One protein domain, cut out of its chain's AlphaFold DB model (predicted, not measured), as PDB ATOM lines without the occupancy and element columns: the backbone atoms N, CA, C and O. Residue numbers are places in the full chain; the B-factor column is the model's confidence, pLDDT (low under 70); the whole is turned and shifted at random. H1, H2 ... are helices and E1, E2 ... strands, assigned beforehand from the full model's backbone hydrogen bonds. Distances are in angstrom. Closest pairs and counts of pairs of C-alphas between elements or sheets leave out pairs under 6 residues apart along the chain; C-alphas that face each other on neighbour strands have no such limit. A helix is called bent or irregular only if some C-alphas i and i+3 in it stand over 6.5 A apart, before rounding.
ATOM      1  N   LEU A 297     -28.304  34.197   0.510       88.31
ATOM      2  CA  LEU A 297     -28.927  35.007  -0.544       88.31
ATOM      3  C   LEU A 297     -30.395  34.651  -0.831       88.31
ATOM      4  O   LEU A 297     -31.165  35.550  -1.173       88.31
ATOM      5  N   ASP A 298     -30.796  33.392  -0.665       87.44
ATOM      6  CA  ASP A 298     -32.190  32.964  -0.856       87.44
ATOM      7  C   ASP A 298     -33.108  33.536   0.227       87.44
ATOM      8  O   ASP A 298     -34.164  34.109  -0.066       87.44
ATOM      9  N   ASP A 299     -32.650  33.473   1.480       89.19
ATOM     10  CA  ASP A 299     -33.321  34.093   2.622       89.19
ATOM     11  C   ASP A 299     -33.400  35.611   2.417       89.19
ATOM     12  O   ASP A 299     -34.462  36.221   2.587       89.19
ATOM     13  N   LEU A 300     -32.306  36.231   1.958       90.69
ATOM     14  CA  LEU A 300     -32.284  37.646   1.607       90.69
ATOM     15  C   LEU A 300     -33.307  37.970   0.513       90.69
ATOM     16  O   LEU A 300     -34.047  38.940   0.657       90.69
ATOM     17  N   ALA A 301     -33.404  37.180  -0.557       90.06
ATOM     18  CA  ALA A 301     -34.380  37.402  -1.621       90.06
ATOM     19  C   ALA A 301     -35.818  37.375  -1.083       90.06
ATOM     20  O   ALA A 301     -36.622  38.258  -1.402       90.06
ATOM     21  N   ALA A 302     -36.126  36.416  -0.205       90.19
ATOM     22  CA  ALA A 302     -37.420  36.338   0.459       90.19
ATOM     23  C   ALA A 302     -37.698  37.581   1.324       90.19
ATOM     24  O   ALA A 302     -38.810  38.117   1.281       90.19
ATOM     25  N   LEU A 303     -36.700  38.083   2.060       92.75
ATOM     26  CA  LEU A 303     -36.801  39.306   2.869       92.75
ATOM     27  C   LEU A 303     -36.935  40.575   2.022       92.75
ATOM     28  O   LEU A 303     -37.703  41.473   2.360       92.75
ATOM     29  N   VAL A 304     -36.223  40.666   0.904       93.50
ATOM     30  CA  VAL A 304     -36.318  41.791  -0.032       93.50
ATOM     31  C   VAL A 304     -37.727  41.853  -0.605       93.50
ATOM     32  O   VAL A 304     -38.346  42.917  -0.598       93.50
ATOM     33  N   GLN A 305     -38.253  40.720  -1.071       92.69
ATOM     34  CA  GLN A 305     -39.605  40.658  -1.611       92.69
ATOM     35  C   GLN A 305     -40.644  41.041  -0.553       92.69
ATOM     36  O   GLN A 305     -41.548  41.832  -0.814       92.69
ATOM     37  N   LEU A 306     -40.461  40.548   0.670       92.50
ATOM     38  CA  LEU A 306     -41.275  40.880   1.830       92.50
ATOM     39  C   LEU A 306     -41.300  42.392   2.130       92.50
ATOM     40  O   LEU A 306     -42.366  42.954   2.385       92.50
ATOM     41  N   LEU A 307     -40.142  43.055   2.081       95.31
ATOM     42  CA  LEU A 307     -40.024  44.502   2.278       95.31
ATOM     43  C   LEU A 307     -40.658  45.281   1.124       95.31
ATOM     44  O   LEU A 307     -41.379  46.245   1.362       95.31
ATOM     45  N   LEU A 308     -40.428  44.860  -0.123       95.25
ATOM     46  CA  LEU A 308     -40.999  45.507  -1.307       95.25
ATOM     47  C   LEU A 308     -42.526  45.410  -1.362       95.25
ATOM     48  O   LEU A 308     -43.163  46.339  -1.863       95.25
ATOM     49  N   ASP A 309     -43.093  44.322  -0.839       93.62
ATOM     50  CA  ASP A 309     -44.537  44.107  -0.725       93.62
ATOM     51  C   ASP A 309     -45.167  44.869   0.450       93.62
ATOM     52  O   ASP A 309     -46.394  44.973   0.533       93.62
ATOM     53  N   SER A 310     -44.362  45.396   1.376       95.56
ATOM     54  CA  SER A 310     -44.882  46.136   2.519       95.56
ATOM     55  C   SER A 310     -45.345  47.536   2.095       95.56
ATOM     56  O   SER A 310     -44.547  48.311   1.554       95.56
ATOM     57  N   PRO A 311     -46.590  47.947   2.415       95.56
ATOM     58  CA  PRO A 311     -47.030  49.328   2.208       95.56
ATOM     59  C   PRO A 311     -46.194  50.337   3.011       95.56
ATOM     60  O   PRO A 311     -46.129  51.509   2.641       95.56
ATOM     61  N   ALA A 312     -45.515  49.893   4.076       95.62
ATOM     62  CA  ALA A 312     -44.656  50.737   4.896       95.62
ATOM     63  C   ALA A 312     -43.340  51.121   4.202       95.62
ATOM     64  O   ALA A 312     -42.711  52.086   4.615       95.62
ATOM     65  N   MET A 313     -42.911  50.427   3.144       95.12
ATOM     66  CA  MET A 313     -41.639  50.704   2.458       95.12
ATOM     67  C   MET A 313     -41.548  52.124   1.875       95.12
ATOM     68  O   MET A 313     -40.455  52.661   1.703       95.12
ATOM     69  N   GLY A 314     -42.690  52.758   1.582       93.25
ATOM     70  CA  GLY A 314     -42.723  54.086   0.972       93.25
ATOM     71  C   GLY A 314     -42.050  54.124  -0.413       93.25
ATOM     72  O   GLY A 314     -41.768  53.080  -1.008       93.25
ATOM     73  N   PRO A 315     -41.827  55.319  -0.996       94.06
ATOM     74  CA  PRO A 315     -41.148  55.462  -2.286       94.06
ATOM     75  C   PRO A 315     -39.630  55.245  -2.196       94.06
ATOM     76  O   PRO A 315     -39.049  54.714  -3.143       94.06
ATOM     77  N   THR A 316     -39.024  55.643  -1.073       95.44
ATOM     78  CA  THR A 316     -37.580  55.606  -0.804       95.44
ATOM     79  C   THR A 316     -37.325  55.121   0.619       95.44
ATOM     80  O   THR A 316     -38.080  55.468   1.528       95.44
ATOM     81  N   LEU A 317     -36.252  54.353   0.805       96.25
ATOM     82  CA  LEU A 317     -35.735  53.924   2.100       96.25
ATOM     83  C   LEU A 317     -34.479  54.734   2.431       96.25
ATOM     84  O   LEU A 317     -33.635  54.967   1.565       96.25
ATOM     85  N   GLY A 318     -34.359  55.193   3.676       95.44
ATOM     86  CA  GLY A 318     -33.207  55.986   4.108       95.44
ATOM     87  C   GLY A 318     -31.937  55.142   4.146       95.44
ATOM     88  O   GLY A 318     -30.977  55.437   3.438       95.44
ATOM     89  N   LEU A 319     -31.963  54.071   4.938       96.38
ATOM     90  CA  LEU A 319     -30.828  53.176   5.134       96.38
ATOM     91  C   LEU A 319     -31.268  51.711   5.071       96.38
ATOM     92  O   LEU A 319     -32.250  51.329   5.709       96.38
ATOM     93  N   LEU A 320     -30.517  50.904   4.329       96.62
ATOM     94  CA  LEU A 320     -30.561  49.448   4.380       96.62
ATOM     95  C   LEU A 320     -29.196  48.947   4.850       96.62
ATOM     96  O   LEU A 320     -28.208  49.195   4.167       96.62
ATOM     97  N   SER A 321     -29.143  48.291   6.005       95.38
ATOM     98  CA  SER A 321     -27.916  47.723   6.557       95.38
ATOM     99  C   SER A 321     -27.991  46.201   6.640       95.38
ATOM    100  O   SER A 321     -29.011  45.637   7.046       95.38
ATOM    101  N   PHE A 322     -26.900  45.541   6.281       93.62
ATOM    102  CA  PHE A 322     -26.704  44.105   6.427       93.62
ATOM    103  C   PHE A 322     -25.493  43.869   7.320       93.62
ATOM    104  O   PHE A 322     -24.463  44.499   7.108       93.62
ATOM    105  N   GLU A 323     -25.616  42.979   8.301       90.50
ATOM    106  CA  GLU A 323     -24.474  42.563   9.124       90.50
ATOM    107  C   GLU A 323     -23.525  41.702   8.283       90.50
ATOM    108  O   GLU A 323     -22.444  42.136   7.914       90.50
ATOM    109  N   CYS A 324     -23.978  40.532   7.837       89.50
ATOM    110  CA  CYS A 324     -23.178  39.640   7.005       89.50
ATOM    111  C   CYS A 324     -24.054  38.930   5.969       89.50
ATOM    112  O   CYS A 324     -25.098  38.377   6.316       89.50
ATOM    113  N   ILE A 325     -23.624  38.917   4.705       89.81
ATOM    114  CA  ILE A 325     -24.296  38.196   3.610       89.81
ATOM    115  C   ILE A 325     -23.402  37.060   3.131       89.81
ATOM    116  O   ILE A 325     -22.264  37.304   2.748       89.81
ATOM    117  N   GLU A 326     -23.933  35.847   3.075       90.44
ATOM    118  CA  GLU A 326     -23.275  34.689   2.481       90.44
ATOM    119  C   GLU A 326     -23.718  34.486   1.030       90.44
ATOM    120  O   GLU A 326     -24.900  34.340   0.714       90.44
ATOM    121  N   MET A 327     -22.731  34.449   0.142       90.38
ATOM    122  CA  MET A 327     -22.857  34.125  -1.267       90.38
ATOM    123  C   MET A 327     -22.294  32.723  -1.497       90.38
ATOM    124  O   MET A 327     -21.077  32.549  -1.587       90.38
ATOM    125  N   SER A 328     -23.181  31.738  -1.609       88.50
ATOM    126  CA  SER A 328     -22.851  30.351  -1.948       88.50
ATOM    127  C   SER A 328     -23.336  29.979  -3.351       88.50
ATOM    128  O   SER A 328     -24.093  30.732  -3.965       88.50
ATOM    129  N   GLU A 329     -22.893  28.837  -3.891       87.31
ATOM    130  CA  GLU A 329     -23.431  28.326  -5.166       87.31
ATOM    131  C   GLU A 329     -24.933  28.091  -5.070       87.31
ATOM    132  O   GLU A 329     -25.677  28.570  -5.921       87.31
ATOM    133  N   GLU A 330     -25.368  27.415  -4.004       85.81
ATOM    134  CA  GLU A 330     -26.775  27.103  -3.760       85.81
ATOM    135  C   GLU A 330     -27.606  28.381  -3.645       85.81
ATOM    136  O   GLU A 330     -28.586  28.522  -4.369       85.81
ATOM    137  N   GLY A 331     -27.159  29.357  -2.845       83.94
ATOM    138  CA  GLY A 331     -27.866  30.627  -2.683       83.94
ATOM    139  C   GLY A 331     -27.843  31.511  -3.933       83.94
ATOM    140  O   GLY A 331     -28.765  32.281  -4.170       83.94
ATOM    141  N   LEU A 332     -26.809  31.425  -4.776       85.25
ATOM    142  CA  LEU A 332     -26.778  32.143  -6.058       85.25
ATOM    143  C   LEU A 332     -27.620  31.446  -7.132       85.25
ATOM    144  O   LEU A 332     -28.190  32.124  -7.986       85.25
ATOM    145  N   ALA A 333     -27.709  30.116  -7.098       85.38
ATOM    146  CA  ALA A 333     -28.580  29.337  -7.971       85.38
ATOM    147  C   ALA A 333     -30.059  29.490  -7.575       85.38
ATOM    148  O   ALA A 333     -30.927  29.580  -8.450       85.38
ATOM    149  N   GLY A 334     -30.340  29.550  -6.272       80.12
ATOM    150  CA  GLY A 334     -31.657  29.814  -5.698       80.12
ATOM    151  C   GLY A 334     -32.116  31.259  -5.900       80.12
ATOM    152  O   GLY A 334     -33.311  31.493  -6.124       80.12
ATOM    153  N   LEU A 335     -31.176  32.214  -5.975       81.81
ATOM    154  CA  LEU A 335     -31.418  33.594  -6.390       81.81
ATOM    155  C   LEU A 335     -31.760  33.653  -7.887       81.81
ATOM    156  O   LEU A 335     -30.989  34.105  -8.734       81.81
ATOM    157  N   GLN A 336     -32.975  33.221  -8.220       79.50
ATOM    158  CA  GLN A 336     -33.533  33.299  -9.561       79.50
ATOM    159  C   GLN A 336     -33.433  34.731 -10.105       79.50
ATOM    160  O   GLN A 336     -33.437  35.713  -9.357       79.50
ATOM    161  N   GLN A 337     -33.464  34.874 -11.433       82.25
ATOM    162  CA  GLN A 337     -33.445  36.176 -12.111       82.25
ATOM    163  C   GLN A 337     -34.474  37.173 -11.527       82.25
ATOM    164  O   GLN A 337     -34.211  38.375 -11.453       82.25
ATOM    165  N   ALA A 338     -35.624  36.672 -11.059       80.25
ATOM    166  CA  ALA A 338     -36.641  37.459 -10.365       80.25
ATOM    167  C   ALA A 338     -36.165  38.007  -9.003       80.25
ATOM    168  O   ALA A 338     -36.345  39.198  -8.743       80.25
ATOM    169  N   GLY A 339     -35.520  37.185  -8.168       86.56
ATOM    170  CA  GLY A 339     -34.973  37.600  -6.873       86.56
ATOM    171  C   GLY A 339     -33.867  38.643  -7.032       86.56
ATOM    172  O   GLY A 339     -33.867  39.673  -6.358       86.56
ATOM    173  N   GLN A 340     -32.994  38.464  -8.023       86.06
ATOM    174  CA  GLN A 340     -31.960  39.448  -8.344       86.06
ATOM    175  C   GLN A 340     -32.558  40.782  -8.833       86.06
ATOM    176  O   GLN A 340     -32.068  41.863  -8.497       86.06
ATOM    177  N   ALA A 341     -33.630  40.741  -9.632       90.19
ATOM    178  CA  ALA A 341     -34.341  41.943 -10.066       90.19
ATOM    179  C   ALA A 341     -35.019  42.667  -8.888       90.19
ATOM    180  O   ALA A 341     -34.978  43.897  -8.819       90.19
ATOM    181  N   GLN A 342     -35.597  41.922  -7.943       93.12
ATOM    182  CA  GLN A 342     -36.186  42.469  -6.718       93.12
ATOM    183  C   GLN A 342     -35.122  43.104  -5.820       93.12
ATOM    184  O   GLN A 342     -35.306  44.239  -5.385       93.12
ATOM    185  N   LEU A 343     -33.982  42.442  -5.609       92.31
ATOM    186  CA  LEU A 343     -32.876  43.002  -4.831       92.31
ATOM    187  C   LEU A 343     -32.381  44.312  -5.452       92.31
ATOM    188  O   LEU A 343     -32.321  45.329  -4.765       92.31
ATOM    189  N   ARG A 344     -32.139  44.344  -6.771       91.25
ATOM    190  CA  ARG A 344     -31.794  45.591  -7.478       91.25
ATOM    191  C   ARG A 344     -32.854  46.673  -7.278       91.25
ATOM    192  O   ARG A 344     -32.509  47.816  -6.989       91.25
ATOM    193  N   LYS A 345     -34.136  46.321  -7.403       94.50
ATOM    194  CA  LYS A 345     -35.255  47.251  -7.201       94.50
ATOM    195  C   LYS A 345     -35.275  47.813  -5.779       94.50
ATOM    196  O   LYS A 345     -35.546  48.997  -5.615       94.50
ATOM    197  N   LEU A 346     -34.991  47.000  -4.760       95.06
ATOM    198  CA  LEU A 346     -34.886  47.465  -3.377       95.06
ATOM    199  C   LEU A 346     -33.712  48.433  -3.212       95.06
ATOM    200  O   LEU A 346     -33.903  49.539  -2.712       95.06
ATOM    201  N   LEU A 347     -32.527  48.053  -3.691       93.12
ATOM    202  CA  LEU A 347     -31.307  48.855  -3.572       93.12
ATOM    203  C   LEU A 347     -31.434  50.205  -4.291       93.12
ATOM    204  O   LEU A 347     -31.028  51.225  -3.749       93.12
ATOM    205  N   GLN A 348     -32.098  50.252  -5.450       92.81
ATOM    206  CA  GLN A 348     -32.401  51.503  -6.163       92.81
ATOM    207  C   GLN A 348     -33.333  52.449  -5.393       92.81
ATOM    208  O   GLN A 348     -33.346  53.649  -5.663       92.81
ATOM    209  N   ARG A 349     -34.129  51.932  -4.451       95.06
ATOM    210  CA  ARG A 349     -34.985  52.748  -3.573       95.06
ATOM    211  C   ARG A 349     -34.257  53.200  -2.311       95.06
ATOM    212  O   ARG A 349     -34.808  54.023  -1.584       95.06
ATOM    213  N   CYS A 350     -33.066  52.675  -2.031       95.50
ATOM    214  CA  CYS A 350     -32.290  53.014  -0.846       95.50
ATOM    215  C   CYS A 350     -31.431  54.255  -1.104       95.50
ATOM    216  O   CYS A 350     -30.757  54.359  -2.124       95.50
ATOM    217  N   THR A 351     -31.425  55.189  -0.155       94.38
ATOM    218  CA  THR A 351     -30.526  56.354  -0.199       94.38
ATOM    219  C   THR A 351     -29.110  55.944   0.192       94.38
ATOM    220  O   THR A 351     -28.135  56.400  -0.403       94.38
ATOM    221  N   LYS A 352     -29.004  55.055   1.183       92.44
ATOM    222  CA  LYS A 352     -27.754  54.477   1.662       92.44
ATOM    223  C   LYS A 352     -27.918  52.970   1.847       92.44
ATOM    224  O   LYS A 352     -28.956  52.513   2.327       92.44
ATOM    225  N   VAL A 353     -26.891  52.226   1.453       91.88
ATOM    226  CA  VAL A 353     -26.759  50.786   1.681       91.88
ATOM    227  C   VAL A 353     -25.442  50.584   2.413       91.88
ATOM    228  O   VAL A 353     -24.429  51.132   1.982       91.88
ATOM    229  N   GLU A 354     -25.489  49.862   3.524       91.56
ATOM    230  CA  GLU A 354     -24.328  49.454   4.312       91.56
ATOM    231  C   GLU A 354     -24.329  47.932   4.383       91.56
ATOM    232  O   GLU A 354     -25.359  47.315   4.647       91.56
ATOM    233  N   THR A 355     -23.184  47.319   4.136       90.75
ATOM    234  CA  THR A 355     -23.013  45.881   4.317       90.75
ATOM    235  C   THR A 355     -21.732  45.713   5.109       90.75
ATOM    236  O   THR A 355     -20.672  46.034   4.586       90.75
ATOM    237  N   GLU A 356     -21.823  45.282   6.363       87.88
ATOM    238  CA  GLU A 356     -20.644  45.137   7.220       87.88
ATOM    239  C   GLU A 356     -19.723  44.046   6.657       87.88
ATOM    240  O   GLU A 356     -18.560  44.333   6.399       87.88
ATOM    241  N   GLY A 357     -20.257  42.867   6.320       84.50
ATOM    242  CA  GLY A 357     -19.506  41.757   5.730       84.50
ATOM    243  C   GLY A 357     -20.185  41.087   4.529       84.50
ATOM    244  O   GLY A 357     -21.399  40.871   4.509       84.50
ATOM    245  N   VAL A 358     -19.400  40.673   3.532       86.44
ATOM    246  CA  VAL A 358     -19.838  39.712   2.497       86.44
ATOM    247  C   VAL A 358     -18.930  38.495   2.504       86.44
ATOM    248  O   VAL A 358     -17.739  38.615   2.251       86.44
ATOM    249  N   TRP A 359     -19.512  37.327   2.732       87.69
ATOM    250  CA  TRP A 359     -18.850  36.033   2.760       87.69
ATOM    251  C   TRP A 359     -19.091  35.304   1.450       87.69
ATOM    252  O   TRP A 359     -20.232  35.126   1.043       87.69
ATOM    253  N   ILE A 360     -18.030  34.892   0.764       85.69
ATOM    254  CA  ILE A 360     -18.147  34.253  -0.552       85.69
ATOM    255  C   ILE A 360     -17.577  32.843  -0.456       85.69
ATOM    256  O   ILE A 360     -16.354  32.689  -0.397       85.69
ATOM    257  N   THR A 361     -18.445  31.829  -0.474       84.44
ATOM    258  CA  THR A 361     -18.065  30.412  -0.300       84.44
ATOM    259  C   THR A 361     -17.559  29.801  -1.595       84.44
ATOM    260  O   THR A 361     -17.919  30.287  -2.673       84.44
ATOM    261  N   SER A 362     -16.728  28.752  -1.504       69.25
ATOM    262  CA  SER A 362     -15.875  28.208  -2.580       69.25
ATOM    263  C   SER A 362     -16.592  27.854  -3.885       69.25
ATOM    264  O   SER A 362     -15.967  27.893  -4.944       69.25
ATOM    265  N   ALA A 363     -17.898  27.614  -3.845       76.88
ATOM    266  CA  ALA A 363     -18.684  27.202  -5.000       76.88
ATOM    267  C   ALA A 363     -19.417  28.366  -5.722       76.88
ATOM    268  O   ALA A 363     -19.937  28.207  -6.823       76.88
ATOM    269  N   ALA A 364     -19.435  29.572  -5.143       79.94
ATOM    270  CA  ALA A 364     -20.177  30.716  -5.685       79.94
ATOM    271  C   ALA A 364     -19.784  31.101  -7.139       79.94
ATOM    272  O   ALA A 364     -18.612  31.408  -7.389       79.94
ATOM    273  N   PRO A 365     -20.735  31.179  -8.099       82.50
ATOM    274  CA  PRO A 365     -20.440  31.553  -9.479       82.50
ATOM    275  C   PRO A 365     -19.926  32.991  -9.605       82.50
ATOM    276  O   PRO A 365     -20.606  33.968  -9.280       82.50
ATOM    277  N   PHE A 366     -18.730  33.109 -10.185       80.56
ATOM    278  CA  PHE A 366     -17.985  34.357 -10.372       80.56
ATOM    279  C   PHE A 366     -18.820  35.508 -10.949       80.56
ATOM    280  O   PHE A 366     -18.833  36.606 -10.398       80.56
ATOM    281  N   ALA A 367     -19.533  35.260 -12.051       83.50
ATOM    282  CA  ALA A 367     -20.273  36.303 -12.760       83.50
ATOM    283  C   ALA A 367     -21.356  36.953 -11.882       83.50
ATOM    284  O   ALA A 367     -21.547  38.166 -11.939       83.50
ATOM    285  N   ALA A 368     -22.022  36.163 -11.037       83.75
ATOM    286  CA  ALA A 368     -23.097  36.651 -10.182       83.75
ATOM    287  C   ALA A 368     -22.557  37.462  -8.991       83.75
ATOM    288  O   ALA A 368     -23.097  38.515  -8.657       83.75
ATOM    289  N   VAL A 369     -21.439  37.024  -8.402       84.88
ATOM    290  CA  VAL A 369     -20.739  37.744  -7.324       84.88
ATOM    291  C   VAL A 369     -20.273  39.126  -7.790       84.88
ATOM    292  O   VAL A 369     -20.525  40.140  -7.135       84.88
ATOM    293  N   VAL A 370     -19.631  39.171  -8.960       83.44
ATOM    294  CA  VAL A 370     -19.106  40.393  -9.589       83.44
ATOM    295  C   VAL A 370     -20.220  41.399  -9.897       83.44
ATOM    296  O   VAL A 370     -19.998  42.609  -9.834       83.44
ATOM    297  N   GLU A 371     -21.425  40.913 -10.190       84.62
ATOM    298  CA  GLU A 371     -22.596  41.745 -10.442       84.62
ATOM    299  C   GLU A 371     -23.256  42.282  -9.159       84.62
ATOM    300  O   GLU A 371     -23.739  43.417  -9.142       84.62
ATOM    301  N   LEU A 372     -23.277  41.497  -8.076       84.44
ATOM    302  CA  LEU A 372     -23.941  41.869  -6.820       84.44
ATOM    303  C   LEU A 372     -23.099  42.784  -5.926       84.44
ATOM    304  O   LEU A 372     -23.640  43.701  -5.306       84.44
ATOM    305  N   LEU A 373     -21.783  42.578  -5.864       84.00
ATOM    306  CA  LEU A 373     -20.907  43.320  -4.950       84.00
ATOM    307  C   LEU A 373     -20.949  44.852  -5.118       84.00
ATOM    308  O   LEU A 373     -21.059  45.547  -4.103       84.00
ATOM    309  N   PRO A 374     -20.958  45.418  -6.345       83.12
ATOM    310  CA  PRO A 374     -21.090  46.864  -6.533       83.12
ATOM    311  C   PRO A 374     -22.402  47.444  -5.985       83.12
ATOM    312  O   PRO A 374     -22.467  48.633  -5.663       83.12
ATOM    313  N   LEU A 375     -23.450  46.620  -5.899       81.94
ATOM    314  CA  LEU A 375     -24.761  47.023  -5.401       81.94
ATOM    315  C   LEU A 375     -24.819  47.012  -3.867       81.94
ATOM    316  O   LEU A 375     -25.485  47.865  -3.285       81.94
ATOM    317  N   LEU A 376     -24.118  46.071  -3.228       82.75
ATOM    318  CA  LEU A 376     -24.092  45.904  -1.769       82.75
ATOM    319  C   LEU A 376     -23.128  46.865  -1.065       82.75
ATOM    320  O   LEU A 376     -23.360  47.201   0.093       82.75
ATOM    321  N   ARG A 377     -22.081  47.324  -1.769       80.12
ATOM    322  CA  ARG A 377     -21.050  48.249  -1.255       80.12
ATOM    323  C   ARG A 377     -20.519  47.849   0.134       80.12
ATOM    324  O   ARG A 377     -20.653  48.634   1.069       80.12
ATOM    325  N   PRO A 378     -19.953  46.644   0.280       76.38
ATOM    326  CA  PRO A 378     -19.511  46.175   1.582       76.38
ATOM    327  C   PRO A 378     -18.321  46.952   2.140       76.38
ATOM    328  O   PRO A 378     -17.434  47.366   1.385       76.38
ATOM    329  N   ASP A 379     -18.322  47.113   3.462       73.12
ATOM    330  CA  ASP A 379     -17.205  47.644   4.238       73.12
ATOM    331  C   ASP A 379     -16.092  46.596   4.327       73.12
ATOM    332  O   ASP A 379     -14.944  46.922   4.008       73.12
ATOM    333  N   ASP A 380     -16.450  45.343   4.639       73.06
ATOM    334  CA  ASP A 380     -15.562  44.182   4.636       73.06
ATOM    335  C   ASP A 380     -16.032  43.091   3.648       73.06
ATOM    336  O   ASP A 380     -17.206  42.726   3.563       73.06
ATOM    337  N   ILE A 381     -15.098  42.526   2.880       77.81
ATOM    338  CA  ILE A 381     -15.328  41.328   2.058       77.81
ATOM    339  C   ILE A 381     -14.496  40.193   2.638       77.81
ATOM    340  O   ILE A 381     -13.285  40.329   2.749       77.81
ATOM    341  N   THR A 382     -15.122  39.067   2.950       80.12
ATOM    342  CA  THR A 382     -14.461  37.837   3.383       80.12
ATOM    343  C   THR A 382     -14.574  36.787   2.285       80.12
ATOM    344  O   THR A 382     -15.659  36.334   1.922       80.12
ATOM    345  N   LEU A 383     -13.437  36.383   1.725       79.06
ATOM    346  CA  LEU A 383     -13.392  35.287   0.757       79.06
ATOM    347  C   LEU A 383     -13.069  33.972   1.473       79.06
ATOM    348  O   LEU A 383     -12.013  33.880   2.097       79.06
ATOM    349  N   GLN A 384     -13.934  32.966   1.326       78.69
ATOM    350  CA  GLN A 384     -13.743  31.629   1.887       78.69
ATOM    351  C   GLN A 384     -13.281  30.658   0.792       78.69
ATOM    352  O   GLN A 384     -13.938  30.485  -0.235       78.69
ATOM    353  N   PHE A 385     -12.123  30.030   0.996       66.06
ATOM    354  CA  PHE A 385     -11.426  29.272  -0.056       66.06
ATOM    355  C   PHE A 385     -11.720  27.774  -0.073       66.06
ATOM    356  O   PHE A 385     -11.471  27.131  -1.092       66.06
ATOM    357  N   ARG A 386     -12.223  27.205   1.027       57.19
ATOM    358  CA  ARG A 386     -12.444  25.763   1.137       57.19
ATOM    359  C   ARG A 386     -13.575  25.446   2.110       57.19
ATOM    360  O   ARG A 386     -13.587  25.968   3.220       57.19
ATOM    361  N   ASP A 387     -14.477  24.578   1.667       53.94
ATOM    362  CA  ASP A 387     -15.668  24.126   2.387       53.94
ATOM    363  C   ASP A 387     -15.520  22.648   2.790       53.94
ATOM    364  O   ASP A 387     -16.297  21.782   2.412       53.94
ATOM    365  N   ASP A 388     -14.440  22.349   3.515       55.56
ATOM    366  CA  ASP A 388     -14.300  21.099   4.258       55.56
ATOM    367  C   ASP A 388     -14.111  21.477   5.726       55.56
ATOM    368  O   ASP A 388     -13.278  22.335   6.033       55.56
ATOM    369  N   GLN A 389     -14.829  20.812   6.640       52.59
ATOM    370  CA  GLN A 389     -14.918  21.130   8.080       52.59
ATOM    371  C   GLN A 389     -13.579  21.243   8.850       52.59
ATOM    372  O   GLN A 389     -13.581  21.518  10.049       52.59
ATOM    373  N   ALA A 390     -12.434  21.017   8.204       52.44
ATOM    374  CA  ALA A 390     -11.115  21.067   8.817       52.44
ATOM    375  C   ALA A 390     -10.326  22.361   8.543       52.44
ATOM    376  O   ALA A 390      -9.427  22.665   9.327       52.44
ATOM    377  N   LEU A 391     -10.594  23.101   7.457       56.88
ATOM    378  CA  LEU A 391      -9.746  24.225   7.025       56.88
ATOM    379  C   LEU A 391     -10.546  25.299   6.271       56.88
ATOM    380  O   LEU A 391     -10.362  25.492   5.068       56.88
ATOM    381  N   THR A 392     -11.414  26.020   6.977       60.75
ATOM    382  CA  THR A 392     -11.927  27.300   6.483       60.75
ATOM    383  C   THR A 392     -10.860  28.370   6.652       60.75
ATOM    384  O   THR A 392     -10.185  28.455   7.681       60.75
ATOM    385  N   PHE A 393     -10.694  29.185   5.619       64.25
ATOM    386  CA  PHE A 393      -9.806  30.326   5.677       64.25
ATOM    387  C   PHE A 393     -10.526  31.573   5.200       64.25
ATOM    388  O   PHE A 393     -10.952  31.643   4.043       64.25
ATOM    389  N   ASP A 394     -10.579  32.547   6.095       67.38
ATOM    390  CA  ASP A 394     -11.300  33.792   5.916       67.38
ATOM    391  C   ASP A 394     -10.294  34.913   5.683       67.38
ATOM    392  O   ASP A 394      -9.400  35.154   6.498       67.38
ATOM    393  N   MET A 395     -10.415  35.593   4.545       63.31
ATOM    394  CA  MET A 395      -9.590  36.760   4.239       63.31
ATOM    395  C   MET A 395     -10.452  38.011   4.193       63.31
ATOM    396  O   MET A 395     -11.125  38.210   3.181       63.31
ATOM    397  N   PRO A 396     -10.443  38.830   5.264       71.75
ATOM    398  CA  PRO A 396     -11.181  40.077   5.304       71.75
ATOM    399  C   PRO A 396     -10.463  41.153   4.484       71.75
ATOM    400  O   PRO A 396      -9.243  41.327   4.551       71.75
ATOM    401  N   PHE A 397     -11.247  41.912   3.737       73.31
ATOM    402  CA  PHE A 397     -10.802  42.954   2.830       73.31
ATOM    403  C   PHE A 397     -11.596  44.229   3.098       73.31
ATOM    404  O   PHE A 397     -12.786  44.278   2.798       73.31
ATOM    405  N   ARG A 398     -10.937  45.276   3.605       72.75
ATOM    406  CA  ARG A 398     -11.575  46.578   3.851       72.75
ATOM    407  C   ARG A 398     -11.728  47.383   2.568       72.75
ATOM    408  O   ARG A 398     -10.794  47.466   1.765       72.75
ATOM    409  N   SER A 399     -12.878  48.019   2.385       67.19
ATOM    410  CA  SER A 399     -13.088  49.005   1.325       67.19
ATOM    411  C   SER A 399     -12.227  50.246   1.581       67.19
ATOM    412  O   SER A 399     -12.318  50.890   2.624       67.19
ATOM    413  N   THR A 400     -11.389  50.620   0.613       60.53
ATOM    414  CA  THR A 400     -10.454  51.758   0.718       60.53
ATOM    415  C   THR A 400     -11.145  53.127   0.675       60.53
ATOM    416  O   THR A 400     -10.504  54.157   0.871       60.53
TER     417      THR A 400
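What this domain is: This is residues 297 to 400 of the 648 residues of an uncharacterized protein of Tetrabaena socialis (UniProt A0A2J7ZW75). A twisted sheet of four strands, its two long strands E1 and E2 bent like bows, holds helices in the hollow of the bend. H4 packs on one face of the sheet, H3 runs near it at a small angle, H1 crosses H3 on the E1 side, and short H2 sits by the first residues of H1; the hairpin E3 and E4 makes the other side of the sheet. The printed part has 104 residues with four named helices and four named strands, in the order H1 E1 H2 H3 E2 H4 E3 E4. The sheet runs E1 E2 E3 E4 and is mixed, and the class is mixed, helices and strands. The whole is compact, with a radius of gyration of the C-alphas of 14.1 A, and only just elongated, spanning 46 by 30 by 22 A.

How they stand to each other: H1, residues 297 to 308, only grazes the sheet, with residues 297 to 300. E1, residues 317 to 327, bends by 72 degrees at residue 324. H2, residues 329 to 334, is not on the sheet; residues 297 to 298 of H1 touch it, the closest C-alphas being those of Leu 297 and Gly 331, 5.0 A apart. H3, residues 337 to 349, touches H1 at a steep tilt of 53 degrees, the same way; the C-alphas of Ala 301 and Gly 339 come closest, 5.3 A. E2, residues 350 to 360, bends by 67 degrees at residue 356 and is parallel to E1, with N 354 and O 320 within hydrogen-bond range at 2.9 A. H4, residues 366 to 376, is on the sheet, its closest C-alpha pair with E2 being Thr 355 and Leu 376, 6.2 A. H4 and H3 are close but not clearly touching: the C-alphas of Leu 347 and Leu 375 are 7.0 A apart, at a shallow tilt of 22 degrees, the same way. E3, residues 378 to 384, is parallel to E2, with N 382 and O 358 at 2.7 A. E4, residues 394 to 398, forms an antiparallel hairpin with E3, with N 397 and O 381 at 2.8 A. E1, H2, H3, E2 and E2, H4, E3 are strand-helix-strand units, two parallel neighbour strands with helices between, each with a right-handed crossover. In H1, H2 and H3 every O i to N i+4 pair is within hydrogen-bond range; in H4 it is 5 of 7.

Where its parts are: H1 begins at C-alpha 297, (-28.927, 35.007, -0.544). E1 is 23.9 A long, E2 23.5 A and H3 18.7 A. H4 is only just irregular: C-alphas 371 and 374 are 6.6 A apart. E4 ends at C-alpha 398, (-11.575, 46.578, 3.851).

The domain as a whole: The C-alphas of Pro 315 and Ala 390 are the two farthest apart, 47.0 A. The printed part has no cut and no long link. Mean pLDDT of the printed part is 83.9; it is under 70 at residue 362, residues 385 to 395 and residues 399 to 400.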